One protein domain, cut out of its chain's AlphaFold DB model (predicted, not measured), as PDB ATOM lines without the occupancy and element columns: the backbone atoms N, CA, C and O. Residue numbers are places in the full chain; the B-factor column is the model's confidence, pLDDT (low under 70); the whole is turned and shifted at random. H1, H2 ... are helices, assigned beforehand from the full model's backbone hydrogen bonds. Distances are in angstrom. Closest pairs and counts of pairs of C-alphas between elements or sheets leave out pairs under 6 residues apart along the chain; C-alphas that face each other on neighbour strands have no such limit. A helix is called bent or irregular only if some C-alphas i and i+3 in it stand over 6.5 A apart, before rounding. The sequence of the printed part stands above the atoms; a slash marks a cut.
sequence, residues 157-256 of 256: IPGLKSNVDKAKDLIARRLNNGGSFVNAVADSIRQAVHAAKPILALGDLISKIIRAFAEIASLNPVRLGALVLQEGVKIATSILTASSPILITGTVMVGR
ATOM      1  N   ILE A 157     -45.918-179.948  -1.131       84.56
ATOM      2  CA  ILE A 157     -44.734-180.787  -1.267       84.56
ATOM      3  C   ILE A 157     -44.623-181.592   0.030       84.56
ATOM      4  O   ILE A 157     -44.520-180.988   1.108       84.56
ATOM      5  N   PRO A 158     -44.652-182.936  -0.035       87.81
ATOM      6  CA  PRO A 158     -44.541-183.776   1.149       87.81
ATOM      7  C   PRO A 158     -43.293-183.421   1.965       87.81
ATOM      8  O   PRO A 158     -42.212-183.214   1.419       87.81
ATOM      9  N   GLY A 159     -43.447-183.300   3.284       90.00
ATOM     10  CA  GLY A 159     -42.343-183.002   4.204       90.00
ATOM     11  C   GLY A 159     -41.927-181.527   4.308       90.00
ATOM     12  O   GLY A 159     -41.339-181.157   5.323       90.00
ATOM     13  N   LEU A 160     -42.285-180.652   3.354       92.31
ATOM     14  CA  LEU A 160     -41.920-179.226   3.423       92.31
ATOM     15  C   LEU A 160     -42.498-178.560   4.674       92.31
ATOM     16  O   LEU A 160     -41.767-177.927   5.431       92.31
ATOM     17  N   LYS A 161     -43.798-178.759   4.926       93.69
ATOM     18  CA  LYS A 161     -44.475-178.181   6.093       93.69
ATOM     19  C   LYS A 161     -43.814-178.612   7.406       93.69
ATOM     20  O   LYS A 161     -43.536-177.765   8.243       93.69
ATOM     21  N   SER A 162     -43.502-179.902   7.555       96.31
ATOM     22  CA  SER A 162     -42.847-180.423   8.764       96.31
ATOM     23  C   SER A 162     -41.468-179.797   8.982       96.31
ATOM     24  O   SER A 162     -41.152-179.391  10.097       96.31
ATOM     25  N   ASN A 163     -40.660-179.651   7.928       96.12
ATOM     26  CA  ASN A 163     -39.344-179.019   8.028       96.12
ATOM     27  C   ASN A 163     -39.429-177.521   8.343       96.12
ATOM     28  O   ASN A 163     -38.674-177.023   9.175       96.12
ATOM     29  N   VAL A 164     -40.370-176.807   7.728       95.44
ATOM     30  CA  VAL A 164     -40.624-175.395   8.048       95.44
ATOM     31  C   VAL A 164     -41.076-175.244   9.503       95.44
ATOM     32  O   VAL A 164     -40.606-174.344  10.195       95.44
ATOM     33  N   ASP A 165     -41.939-176.134   9.993       95.81
ATOM     34  CA  ASP A 165     -42.401-176.118  11.383       95.81
ATOM     35  C   ASP A 165     -41.246-176.427  12.363       95.81
ATOM     36  O   ASP A 165     -41.091-175.718  13.357       95.81
ATOM     37  N   LYS A 166     -40.350-177.376  12.039       96.94
ATOM     38  CA  LYS A 166     -39.111-177.629  12.807       96.94
ATOM     39  C   LYS A 166     -38.181-176.414  12.840       96.94
ATOM     40  O   LYS A 166     -37.634-176.094  13.891       96.94
ATOM     41  N   ALA A 167     -38.010-175.720  11.713       96.31
ATOM     42  CA  ALA A 167     -37.190-174.511  11.651       96.31
ATOM     43  C   ALA A 167     -37.782-173.387  12.515       96.31
ATOM     44  O   ALA A 167     -37.055-172.727  13.255       96.31
ATOM     45  N   LYS A 168     -39.107-173.201  12.475       95.25
ATOM     46  CA  LYS A 168     -39.818-172.232  13.324       95.25
ATOM     47  C   LYS A 168     -39.664-172.544  14.811       95.25
ATOM     48  O   LYS A 168     -39.414-171.625  15.587       95.25
ATOM     49  N   ASP A 169     -39.773-173.811  15.196       95.69
ATOM     50  CA  ASP A 169     -39.560-174.251  16.577       95.69
ATOM     51  C   ASP A 169     -38.110-174.010  17.038       95.69
ATOM     52  O   ASP A 169     -37.859-173.476  18.120       95.69
ATOM     53  N   LEU A 170     -37.137-174.301  16.171       95.56
ATOM     54  CA  LEU A 170     -35.725-174.035  16.434       95.56
ATOM     55  C   LEU A 170     -35.449-172.531  16.614       95.56
ATOM     56  O   LEU A 170     -34.681-172.144  17.496       95.56
ATOM     57  N   ILE A 171     -36.111-171.668  15.834       95.12
ATOM     58  CA  ILE A 171     -36.053-170.210  16.020       95.12
ATOM     59  C   ILE A 171     -36.669-169.807  17.359       95.12
ATOM     60  O   ILE A 171     -36.046-169.047  18.096       95.12
ATOM     61  N   ALA A 172     -37.858-170.314  17.692       94.88
ATOM     62  CA  ALA A 172     -38.536-169.988  18.945       94.88
ATOM     63  C   ALA A 172     -37.667-170.327  20.170       94.88
ATOM     64  O   ALA A 172     -37.541-169.508  21.084       94.88
ATOM     65  N   ARG A 173     -36.983-171.480  20.137       93.94
ATOM     66  CA  ARG A 173     -35.997-171.876  21.154       93.94
ATOM     67  C   ARG A 173     -34.776-170.955  21.184       93.94
ATOM     68  O   ARG A 173     -34.378-170.514  22.255       93.94
ATOM     69  N   ARG A 174     -34.199-170.604  20.028       94.56
ATOM     70  CA  ARG A 174     -33.013-169.721  19.944       94.56
ATOM     71  C   ARG A 174     -33.273-168.275  20.349       94.56
ATOM     72  O   ARG A 174     -32.351-167.594  20.788       94.56
ATOM     73  N   LEU A 175     -34.499-167.798  20.173       93.19
ATOM     74  CA  LEU A 175     -34.923-166.478  20.634       93.19
ATOM     75  C   LEU A 175     -35.298-166.477  22.127       93.19
ATOM     76  O   LEU A 175     -35.685-165.440  22.642       93.19
ATOM     77  N   ASN A 176     -35.120-167.612  22.814       84.88
ATOM     78  CA  ASN A 176     -35.213-167.783  24.264       84.88
ATOM     79  C   ASN A 176     -36.569-167.406  24.883       84.88
ATOM     80  O   ASN A 176     -36.641-167.080  26.065       84.88
ATOM     81  N   ASN A 177     -37.648-167.480  24.095       75.75
ATOM     82  CA  ASN A 177     -38.975-167.051  24.540       75.75
ATOM     83  C   ASN A 177     -39.920-168.196  24.918       75.75
ATOM     84  O   ASN A 177     -41.032-167.917  25.351       75.75
ATOM     85  N   GLY A 178     -39.525-169.467  24.748       75.50
ATOM     86  CA  GLY A 178     -40.306-170.644  25.179       75.50
ATOM     87  C   GLY A 178     -41.745-170.736  24.636       75.50
ATOM     88  O   GLY A 178     -42.514-171.580  25.081       75.50
ATOM     89  N   GLY A 179     -42.124-169.858  23.704       88.06
ATOM     90  CA  GLY A 179     -43.489-169.664  23.227       88.06
ATOM     91  C   GLY A 179     -43.615-169.867  21.721       88.06
ATOM     92  O   GLY A 179     -42.730-170.412  21.064       88.06
ATOM     93  N   SER A 180     -44.732-169.412  21.151       93.44
ATOM     94  CA  SER A 180     -44.959-169.527  19.709       93.44
ATOM     95  C   SER A 180     -43.899-168.755  18.913       93.44
ATOM     96  O   SER A 180     -43.450-167.680  19.319       93.44
ATOM     97  N   PHE A 181     -43.543-169.275  17.736       93.56
ATOM     98  CA  PHE A 181     -42.628-168.617  16.797       93.56
ATOM     99  C   PHE A 181     -42.991-167.142  16.554       93.56
ATOM    100  O   PHE A 181     -42.119-166.276  16.566       93.56
ATOM    101  N   VAL A 182     -44.284-166.849  16.380       93.19
ATOM    102  CA  VAL A 182     -44.772-165.488  16.116       93.19
ATOM    103  C   VAL A 182     -44.493-164.564  17.301       93.19
ATOM    104  O   VAL A 182     -44.004-163.456  17.094       93.19
ATOM    105  N   ASN A 183     -44.738-165.022  18.532       92.31
ATOM    106  CA  ASN A 183     -44.474-164.233  19.735       92.31
ATOM    107  C   ASN A 183     -42.971-164.004  19.924       92.31
ATOM    108  O   ASN A 183     -42.547-162.869  20.113       92.31
ATOM    109  N   ALA A 184     -42.161-165.055  19.768       94.12
ATOM    110  CA  ALA A 184     -40.707-164.970  19.883       94.12
ATOM    111  C   ALA A 184     -40.101-163.956  18.897       94.12
ATOM    112  O   ALA A 184     -39.254-163.138  19.267       94.12
ATOM    113  N   VAL A 185     -40.569-163.969  17.644       94.00
ATOM    114  CA  VAL A 185     -40.152-162.998  16.625       94.00
ATOM    115  C   VAL A 185     -40.660-161.596  16.959       94.00
ATOM    116  O   VAL A 185     -39.880-160.650  16.891       94.00
ATOM    117  N   ALA A 186     -41.928-161.436  17.345       91.12
ATOM    118  CA  ALA A 186     -42.496-160.129  17.675       91.12
ATOM    119  C   ALA A 186     -41.775-159.461  18.857       91.12
ATOM    120  O   ALA A 186     -41.444-158.277  18.787       91.12
ATOM    121  N   ASP A 187     -41.485-160.216  19.914       92.75
ATOM    122  CA  ASP A 187     -40.751-159.724  21.080       92.75
ATOM    123  C   ASP A 187     -39.302-159.377  20.721       92.75
ATOM    124  O   ASP A 187     -38.816-158.312  21.103       92.75
ATOM    125  N   SER A 188     -38.643-160.205  19.902       94.62
ATOM    126  CA  SER A 188     -37.292-159.918  19.402       94.62
ATOM    127  C   SER A 188     -37.252-158.660  18.532       94.62
ATOM    128  O   SER A 188     -36.310-157.879  18.630       94.62
ATOM    129  N   ILE A 189     -38.280-158.420  17.707       92.94
ATOM    130  CA  ILE A 189     -38.412-157.179  16.931       92.94
ATOM    131  C   ILE A 189     -38.569-155.986  17.874       92.94
ATOM    132  O   ILE A 189     -37.870-154.991  17.692       92.94
ATOM    133  N   ARG A 190     -39.437-156.067  18.896       91.69
ATOM    134  CA  ARG A 190     -39.582-154.983  19.884       91.69
ATOM    135  C   ARG A 190     -38.255-154.701  20.584       91.69
ATOM    136  O   ARG A 190     -37.844-153.547  20.657       91.69
ATOM    137  N   GLN A 191     -37.554-155.740  21.038       93.19
ATOM    138  CA  GLN A 191     -36.255-155.596  21.693       93.19
ATOM    139  C   GLN A 191     -35.212-154.970  20.756       93.19
ATOM    140  O   GLN A 191     -34.480-154.073  21.170       93.19
ATOM    141  N   ALA A 192     -35.175-155.391  19.490       93.56
ATOM    142  CA  ALA A 192     -34.263-154.842  18.494       93.56
ATOM    143  C   ALA A 192     -34.557-153.367  18.191       93.56
ATOM    144  O   ALA A 192     -33.635-152.560  18.143       93.56
ATOM    145  N   VAL A 193     -35.829-152.990  18.045       90.25
ATOM    146  CA  VAL A 193     -36.247-151.600  17.797       90.25
ATOM    147  C   VAL A 193     -35.858-150.668  18.948       90.25
ATOM    148  O   VAL A 193     -35.499-149.520  18.700       90.25
ATOM    149  N   HIS A 194     -35.893-151.156  20.189       92.00
ATOM    150  CA  HIS A 194     -35.497-150.392  21.375       92.00
ATOM    151  C   HIS A 194     -34.001-150.489  21.720       92.00
ATOM    152  O   HIS A 194     -33.559-149.882  22.696       92.00
ATOM    153  N   ALA A 195     -33.202-151.233  20.951       94.19
ATOM    154  CA  ALA A 195     -31.767-151.337  21.182       94.19
ATOM    155  C   ALA A 195     -31.039-150.026  20.835       94.19
ATOM    156  O   ALA A 195     -31.485-149.248  19.997       94.19
ATOM    157  N   ALA A 196     -29.842-149.822  21.397       92.56
ATOM    158  CA  ALA A 196     -28.999-148.664  21.067       92.56
ATOM    159  C   ALA A 196     -28.620-148.592  19.572       92.56
ATOM    160  O   ALA A 196     -28.337-147.520  19.044       92.56
ATOM    161  N   LYS A 197     -28.607-149.743  18.883       91.31
ATOM    162  CA  LYS A 197     -28.327-149.867  17.445       91.31
ATOM    163  C   LYS A 197     -29.406-150.728  16.767       91.31
ATOM    164  O   LYS A 197     -29.147-151.902  16.493       91.31
ATOM    165  N   PRO A 198     -30.595-150.174  16.466       88.12
ATOM    166  CA  PRO A 198     -31.736-150.967  16.002       88.12
ATOM    167  C   PRO A 198     -31.493-151.735  14.704       88.12
ATOM    168  O   PRO A 198     -31.899-152.886  14.572       88.12
ATOM    169  N   ILE A 199     -30.780-151.121  13.754       88.38
ATOM    170  CA  ILE A 199     -30.451-151.741  12.461       88.38
ATOM    171  C   ILE A 199     -29.586-152.989  12.664       88.38
ATOM    172  O   ILE A 199     -29.840-154.017  12.042       88.38
ATOM    173  N   LEU A 200     -28.589-152.910  13.551       90.00
ATOM    174  CA  LEU A 200     -27.695-154.030  13.835       90.00
ATOM    175  C   LEU A 200     -28.452-155.163  14.541       90.00
ATOM    176  O   LEU A 200     -28.353-156.309  14.125       90.00
ATOM    177  N   ALA A 201     -29.278-154.830  15.539       93.94
ATOM    178  CA  ALA A 201     -30.079-155.814  16.265       93.94
ATOM    179  C   ALA A 201     -31.120-156.519  15.370       93.94
ATOM    180  O   ALA A 201     -31.337-157.724  15.496       93.94
ATOM    181  N   LEU A 202     -31.740-155.793  14.429       91.81
ATOM    182  CA  LEU A 202     -32.616-156.387  13.412       91.81
ATOM    183  C   LEU A 202     -31.836-157.270  12.432       91.81
ATOM    184  O   LEU A 202     -32.321-158.339  12.062       91.81
ATOM    185  N   GLY A 203     -30.630-156.850  12.038       91.69
ATOM    186  CA  GLY A 203     -29.712-157.665  11.241       91.69
ATOM    187  C   GLY A 203     -29.399-158.996  11.925       91.69
ATOM    188  O   GLY A 203     -29.586-160.050  11.319       91.69
ATOM    189  N   ASP A 204     -29.044-158.960  13.210       95.00
ATOM    190  CA  ASP A 204     -28.775-160.156  14.015       95.00
ATOM    191  C   ASP A 204     -29.994-161.083  14.108       95.00
ATOM    192  O   ASP A 204     -29.858-162.305  13.994       95.00
ATOM    193  N   LEU A 205     -31.199-160.528  14.283       95.25
ATOM    194  CA  LEU A 205     -32.443-161.303  14.276       95.25
ATOM    195  C   LEU A 205     -32.647-162.021  12.934       95.25
ATOM    196  O   LEU A 205     -32.919-163.223  12.910       95.25
ATOM    197  N   ILE A 206     -32.480-161.311  11.818       95.06
ATOM    198  CA  ILE A 206     -32.616-161.885  10.474       95.06
ATOM    199  C   ILE A 206     -31.577-162.984  10.246       95.06
ATOM    200  O   ILE A 206     -31.924-164.070   9.778       95.06
ATOM    201  N   SER A 207     -30.322-162.755  10.635       94.81
ATOM    202  CA  SER A 207     -29.266-163.762  10.541       94.81
ATOM    203  C   SER A 207     -29.577-165.009  11.371       94.81
ATOM    204  O   SER A 207     -29.351-166.121  10.892       94.81
ATOM    205  N   LYS A 208     -30.145-164.865  12.579       95.38
ATOM    206  CA  LYS A 208     -30.587-166.005  13.406       95.38
ATOM    207  C   LYS A 208     -31.691-166.815  12.723       95.38
ATOM    208  O   LYS A 208     -31.622-168.045  12.735       95.38
ATOM    209  N   ILE A 209     -32.666-166.145  12.106       95.25
ATOM    210  CA  ILE A 209     -33.751-166.793  11.354       95.25
ATOM    211  C   ILE A 209     -33.176-167.570  10.166       95.25
ATOM    212  O   ILE A 209     -33.406-168.771  10.056       95.25
ATOM    213  N   ILE A 210     -32.375-166.923   9.314       95.06
ATOM    214  CA  ILE A 210     -31.793-167.567   8.126       95.06
ATOM    215  C   ILE A 210     -30.915-168.756   8.528       95.06
ATOM    216  O   ILE A 210     -31.028-169.821   7.928       95.06
ATOM    217  N   ARG A 211     -30.094-168.619   9.577       95.75
ATOM    218  CA  ARG A 211     -29.235-169.704  10.071       95.75
ATOM    219  C   ARG A 211     -30.045-170.910  10.552       95.75
ATOM    220  O   ARG A 211     -29.667-172.036  10.260       95.75
ATOM    221  N   ALA A 212     -31.162-170.690  11.243       95.94
ATOM    222  CA  ALA A 212     -32.047-171.769  11.674       95.94
ATOM    223  C   ALA A 212     -32.689-172.517  10.492       95.94
ATOM    224  O   ALA A 212     -32.745-173.745  10.491       95.94
ATOM    225  N   PHE A 213     -33.133-171.792   9.462       96.25
ATOM    226  CA  PHE A 213     -33.652-172.412   8.241       96.25
ATOM    227  C   PHE A 213     -32.561-173.141   7.448       96.25
ATOM    228  O   PHE A 213     -32.822-174.228   6.942       96.25
ATOM    229  N   ALA A 214     -31.348-172.589   7.373       94.62
ATOM    230  CA  ALA A 214     -30.207-173.226   6.716       94.62
ATOM    231  C   ALA A 214     -29.807-174.542   7.399       94.62
ATOM    232  O   ALA A 214     -29.519-175.528   6.726       94.62
ATOM    233  N   GLU A 215     -29.856-174.582   8.729       96.75
ATOM    234  CA  GLU A 215     -29.580-175.784   9.513       96.75
ATOM    235  C   GLU A 215     -30.582-176.900   9.208       96.75
ATOM    236  O   GLU A 215     -30.176-178.000   8.846       96.75
ATOM    237  N   ILE A 216     -31.887-176.610   9.213       97.00
ATOM    238  CA  ILE A 216     -32.890-177.608   8.815       97.00
ATOM    239  C   ILE A 216     -32.768-177.968   7.329       97.00
ATOM    240  O   ILE A 216     -32.926-179.133   6.965       97.00
ATOM    241  N   ALA A 217     -32.459-177.005   6.459       94.88
ATOM    242  CA  ALA A 217     -32.256-177.260   5.037       94.88
ATOM    243  C   ALA A 217     -31.088-178.225   4.779       94.88
ATOM    244  O   ALA A 217     -31.214-179.087   3.912       94.88
ATOM    245  N   SER A 218     -30.002-178.133   5.558       95.69
ATOM    246  CA  SER A 218     -28.828-179.010   5.434       95.69
ATOM    247  C   SER A 218     -29.100-180.478   5.786       95.69
ATOM    248  O   SER A 218     -28.380-181.358   5.328       95.69
ATOM    249  N   LEU A 219     -30.168-180.756   6.544       96.00
ATOM    250  CA  LEU A 219     -30.586-182.115   6.915       96.00
ATOM    251  C   LEU A 219     -31.494-182.776   5.868       96.00
ATOM    252  O   LEU A 219     -31.935-183.908   6.058       96.00
ATOM    253  N   ASN A 220     -31.835-182.068   4.790       94.50
ATOM    254  CA  ASN A 220     -32.809-182.503   3.798       94.50
ATOM    255  C   ASN A 220     -32.182-182.603   2.397       94.50
ATOM    256  O   ASN A 220     -31.185-181.938   2.115       94.50
ATOM    257  N   PRO A 221     -32.784-183.376   1.468       94.62
ATOM    258  CA  PRO A 221     -32.352-183.393   0.072       94.62
ATOM    259  C   PRO A 221     -32.338-181.983  -0.527       94.62
ATOM    260  O   PRO A 221     -33.244-181.196  -0.250       94.62
ATOM    261  N   VAL A 222     -31.372-181.689  -1.404       87.12
ATOM    262  CA  VAL A 222     -31.104-180.340  -1.955       87.12
ATOM    263  C   VAL A 222     -32.373-179.609  -2.406       87.12
ATOM    264  O   VAL A 222     -32.581-178.451  -2.052       87.12
ATOM    265  N   ARG A 223     -33.269-180.294  -3.130       87.06
ATOM    266  CA  ARG A 223     -34.529-179.704  -3.615       87.06
ATOM    267  C   ARG A 223     -35.453-179.261  -2.477       87.06
ATOM    268  O   ARG A 223     -36.065-178.203  -2.569       87.06
ATOM    269  N   LEU A 224     -35.564-180.060  -1.418       90.19
ATOM    270  CA  LEU A 224     -36.384-179.739  -0.251       90.19
ATOM    271  C   LEU A 224     -35.699-178.688   0.631       90.19
ATOM    272  O   LEU A 224     -36.358-177.756   1.084       90.19
ATOM    273  N   GLY A 225     -34.380-178.793   0.811       88.94
ATOM    274  CA  GLY A 225     -33.576-177.809   1.532       88.94
ATOM    275  C   GLY A 225     -33.676-176.409   0.919       88.94
ATOM    276  O   GLY A 225     -33.909-175.444   1.642       88.94
ATOM    277  N   ALA A 226     -33.617-176.295  -0.412       88.56
ATOM    278  CA  ALA A 226     -33.787-175.022  -1.114       88.56
ATOM    279  C   ALA A 226     -35.156-174.371  -0.842       88.56
ATOM    280  O   ALA A 226     -35.233-173.163  -0.623       88.56
ATOM    281  N   LEU A 227     -36.232-175.166  -0.791       91.38
ATOM    282  CA  LEU A 227     -37.584-174.676  -0.494       91.38
ATOM    283  C   LEU A 227     -37.736-174.229   0.965       91.38
ATOM    284  O   LEU A 227     -38.362-173.207   1.239       91.38
ATOM    285  N   VAL A 228     -37.135-174.969   1.902       93.81
ATOM    286  CA  VAL A 228     -37.073-174.575   3.318       93.81
ATOM    287  C   VAL A 228     -36.330-173.243   3.451       93.81
ATOM    288  O   VAL A 228     -36.825-172.324   4.101       93.81
ATOM    289  N   LEU A 229     -35.186-173.099   2.776       93.00
ATOM    290  CA  LEU A 229     -34.408-171.862   2.771       93.00
ATOM    291  C   LEU A 229     -35.201-170.689   2.170       93.00
ATOM    292  O   LEU A 229     -35.192-169.593   2.726       93.00
ATOM    293  N   GLN A 230     -35.925-170.926   1.072       92.75
ATOM    294  CA  GLN A 230     -36.774-169.925   0.423       92.75
ATOM    295  C   GLN A 230     -37.859-169.394   1.370       92.75
ATOM    296  O   GLN A 230     -38.078-168.182   1.430       92.75
ATOM    297  N   GLU A 231     -38.506-170.265   2.148       91.75
ATOM    298  CA  GLU A 231     -39.461-169.836   3.176       91.75
ATOM    299  C   GLU A 231     -38.779-169.034   4.298       91.75
ATOM    300  O   GLU A 231     -39.301-168.001   4.722       91.75
ATOM    301  N   GLY A 232     -37.565-169.414   4.708       93.31
ATOM    302  CA  GLY A 232     -36.761-168.622   5.644       93.31
ATOM    303  C   GLY A 232     -36.464-167.204   5.139       93.31
ATOM    304  O   GLY A 232     -36.658-166.226   5.867       93.31
ATOM    305  N   VAL A 233     -36.061-167.068   3.871       92.56
ATOM    306  CA  VAL A 233     -35.797-165.768   3.222       92.56
ATOM    307  C   VAL A 233     -37.068-164.925   3.119       92.56
ATOM    308  O   VAL A 233     -37.038-163.715   3.351       92.56
ATOM    309  N   LYS A 234     -38.207-165.545   2.812       91.56
ATOM    310  CA  LYS A 234     -39.504-164.866   2.713       91.56
ATOM    311  C   LYS A 234     -39.967-164.303   4.055       91.56
ATOM    312  O   LYS A 234     -40.430-163.161   4.117       91.56
ATOM    313  N   ILE A 235     -39.782-165.060   5.135       91.69
ATOM    314  CA  ILE A 235     -40.042-164.600   6.503       91.69
ATOM    315  C   ILE A 235     -39.114-163.433   6.856       91.69
ATOM    316  O   ILE A 235     -39.591-162.390   7.303       91.69
ATOM    317  N   ALA A 236     -37.809-163.574   6.607       93.12
ATOM    318  CA  ALA A 236     -36.832-162.514   6.853       93.12
ATOM    319  C   ALA A 236     -37.190-161.220   6.106       93.12
ATOM    320  O   ALA A 236     -37.200-160.142   6.698       93.12
ATOM    321  N   THR A 237     -37.563-161.335   4.831       88.94
ATOM    322  CA  THR A 237     -37.995-160.201   4.002       88.94
ATOM    323  C   THR A 237     -39.260-159.557   4.563       88.94
ATOM    324  O   THR A 237     -39.337-158.337   4.648       88.94
ATOM    325  N   SER A 238     -40.224-160.355   5.025       88.25
ATOM    326  CA  SER A 238     -41.467-159.847   5.620       88.25
ATOM    327  C   SER A 238     -41.211-159.042   6.900       88.25
ATOM    328  O   SER A 238     -41.779-157.966   7.074       88.25
ATOM    329  N   ILE A 239     -40.313-159.516   7.772       89.38
ATOM    330  CA  ILE A 239     -39.886-158.793   8.987       89.38
ATOM    331  C   ILE A 239     -39.204-157.474   8.616       89.38
ATOM    332  O   ILE A 239     -39.453-156.424   9.212       89.38
ATOM    333  N   LEU A 240     -38.347-157.529   7.604       87.94
ATOM    334  CA  LEU A 240     -37.580-156.399   7.116       87.94
ATOM    335  C   LEU A 240     -38.496-155.311   6.508       87.94
ATOM    336  O   LEU A 240     -38.377-154.128   6.830       87.94
ATOM    337  N   THR A 241     -39.491-155.714   5.715       86.94
ATOM    338  CA  THR A 241     -40.541-154.826   5.193       86.94
ATOM    339  C   THR A 241     -41.409-154.245   6.312       86.94
ATOM    340  O   THR A 241     -41.685-153.047   6.299       86.94
ATOM    341  N   ALA A 242     -41.795-155.047   7.308       84.25
ATOM    342  CA  ALA A 242     -42.615-154.588   8.431       84.25
ATOM    343  C   ALA A 242     -41.879-153.598   9.356       84.25
ATOM    344  O   ALA A 242     -42.502-152.708   9.931       84.25
ATOM    345  N   SER A 243     -40.555-153.720   9.481       84.44
ATOM    346  CA  SER A 243     -39.719-152.839  10.314       84.44
ATOM    347  C   SER A 243     -39.237-151.570   9.600       84.44
ATOM    348  O   SER A 243     -38.839-150.610  10.262       84.44
ATOM    349  N   SER A 244     -39.321-151.510   8.266       84.31
ATOM    350  CA  SER A 244     -38.889-150.355   7.462       84.31
ATOM    351  C   SER A 244     -39.452-148.997   7.929       84.31
ATOM    352  O   SER A 244     -38.668-148.055   8.060       84.31
ATOM    353  N   PRO A 245     -40.760-148.853   8.240       82.25
ATOM    354  CA  PRO A 245     -41.310-147.579   8.713       82.25
ATOM    355  C   PRO A 245     -40.660-147.094  10.015       82.25
ATOM    356  O   PRO A 245     -40.373-145.910  10.166       82.25
ATOM    357  N   ILE A 246     -40.372-148.025  10.926       78.94
ATOM    358  CA  ILE A 246     -39.794-147.744  12.245       78.94
ATOM    359  C   ILE A 246     -38.360-147.219  12.098       78.94
ATOM    360  O   ILE A 246     -37.972-146.252  12.754       78.94
ATOM    361  N   LEU A 247     -37.589-147.817  11.184       75.25
ATOM    362  CA  LEU A 247     -36.213-147.407  10.900       75.25
ATOM    363  C   LEU A 247     -36.133-146.002  10.294       75.25
ATOM    364  O   LEU A 247     -35.245-145.228  10.650       75.25
ATOM    365  N   ILE A 248     -37.073-145.650   9.413       77.50
ATOM    366  CA  ILE A 248     -37.111-144.324   8.785       77.50
ATOM    367  C   ILE A 248     -37.431-143.253   9.835       77.50
ATOM    368  O   ILE A 248     -36.722-142.250   9.916       77.50
ATOM    369  N   THR A 249     -38.440-143.472  10.683       72.94
ATOM    370  CA  THR A 249     -38.838-142.494  11.708       72.94
ATOM    371  C   THR A 249     -37.741-142.255  12.749       72.94
ATOM    372  O   THR A 249     -37.492-141.104  13.109       72.94
ATOM    373  N   GLY A 250     -37.030-143.303  13.184       61.75
ATOM    374  CA  GLY A 250     -35.956-143.177  14.177       61.75
ATOM    375  C   GLY A 250     -34.789-142.295  13.716       61.75
ATOM    376  O   GLY A 250     -34.235-141.540  14.510       61.75
ATOM    377  N   THR A 251     -34.453-142.318  12.423       58.97
ATOM    378  CA  THR A 251     -33.361-141.481  11.887       58.97
ATOM    379  C   THR A 251     -33.684-139.987  11.827       58.97
ATOM    380  O   THR A 251     -32.767-139.173  11.839       58.97
ATOM    381  N   VAL A 252     -34.965-139.602  11.797       61.53
ATOM    382  CA  VAL A 252     -35.367-138.190  11.681       61.53
ATOM    383  C   VAL A 252     -35.350-137.475  13.037       61.53
ATOM    384  O   VAL A 252     -35.118-136.270  13.081       61.53
ATOM    385  N   MET A 253     -35.550-138.191  14.149       55.62
ATOM    386  CA  MET A 253     -35.621-137.570  15.482       55.62
ATOM    387  C   MET A 253     -34.270-137.340  16.170       55.62
ATOM    388  O   MET A 253     -34.206-136.509  17.063       55.62
ATOM    389  N   VAL A 254     -33.190-138.012  15.759       54.00
ATOM    390  CA  VAL A 254     -31.855-137.841  16.380       54.00
ATOM    391  C   VAL A 254     -31.081-136.640  15.797       54.00
ATOM    392  O   VAL A 254     -30.026-136.272  16.298       54.00
ATOM    393  N   GLY A 255     -31.596-136.007  14.737       52.09
ATOM    394  CA  GLY A 255     -30.949-134.881  14.049       52.09
ATOM    395  C   GLY A 255     -31.434-133.480  14.444       52.09
ATOM    396  O   GLY A 255     -31.163-132.539  13.700       52.09
ATOM    397  N   ARG A 256     -32.185-133.330  15.539       44.38
ATOM    398  CA  ARG A 256     -32.634-132.039  16.089       44.38
ATOM    399  C   ARG A 256     -32.195-131.906  17.535       44.38
ATOM    400  O   ARG A 256     -31.847-130.767  17.905       44.38
TER     401      ARG A 256
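This is residues 157 to 256 of the 256 residues of the protein "nucleolar and coiled-body phosphoprotein 1-like isoform X1" of Bombus bifarius (UniProt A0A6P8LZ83). A long bent helix, H4, lies beside H3, and H1 and H2 make a V on H3; residues 251 to 256 stick out. The printed part has 100 residues and four named helices: all helix. It is only just compact, close to loose, with radius of gyration of the C-alphas 15.0 A and spans 54 by 26 by 16 A.

H4, residues 222 to 253, one helix by its hydrogen bonds, is bent, C-alphas 242 and 245 lying 7.1 A apart, into H4a, to 242, and H4b, from 245. H3, residues 198 to 218, forms hairpins with H4a, at 17 degrees, and H2, residues 181 to 193. H1, residues 160 to 174, touches H3, closest C-alphas Ala 167 and Phe 213, 5.3 A. H1, H2 and H3 have every O i to N i+4 pair within hydrogen-bond range, H4a 16 of 17, H4b 3 of 5.

H1 begins at C-alpha 160 (-41.920, -179.226, 3.423); H4b ends at C-alpha 253 (-35.621, -137.570, 15.482).

No cut; residues 250 to 256 are under pLDDT 70.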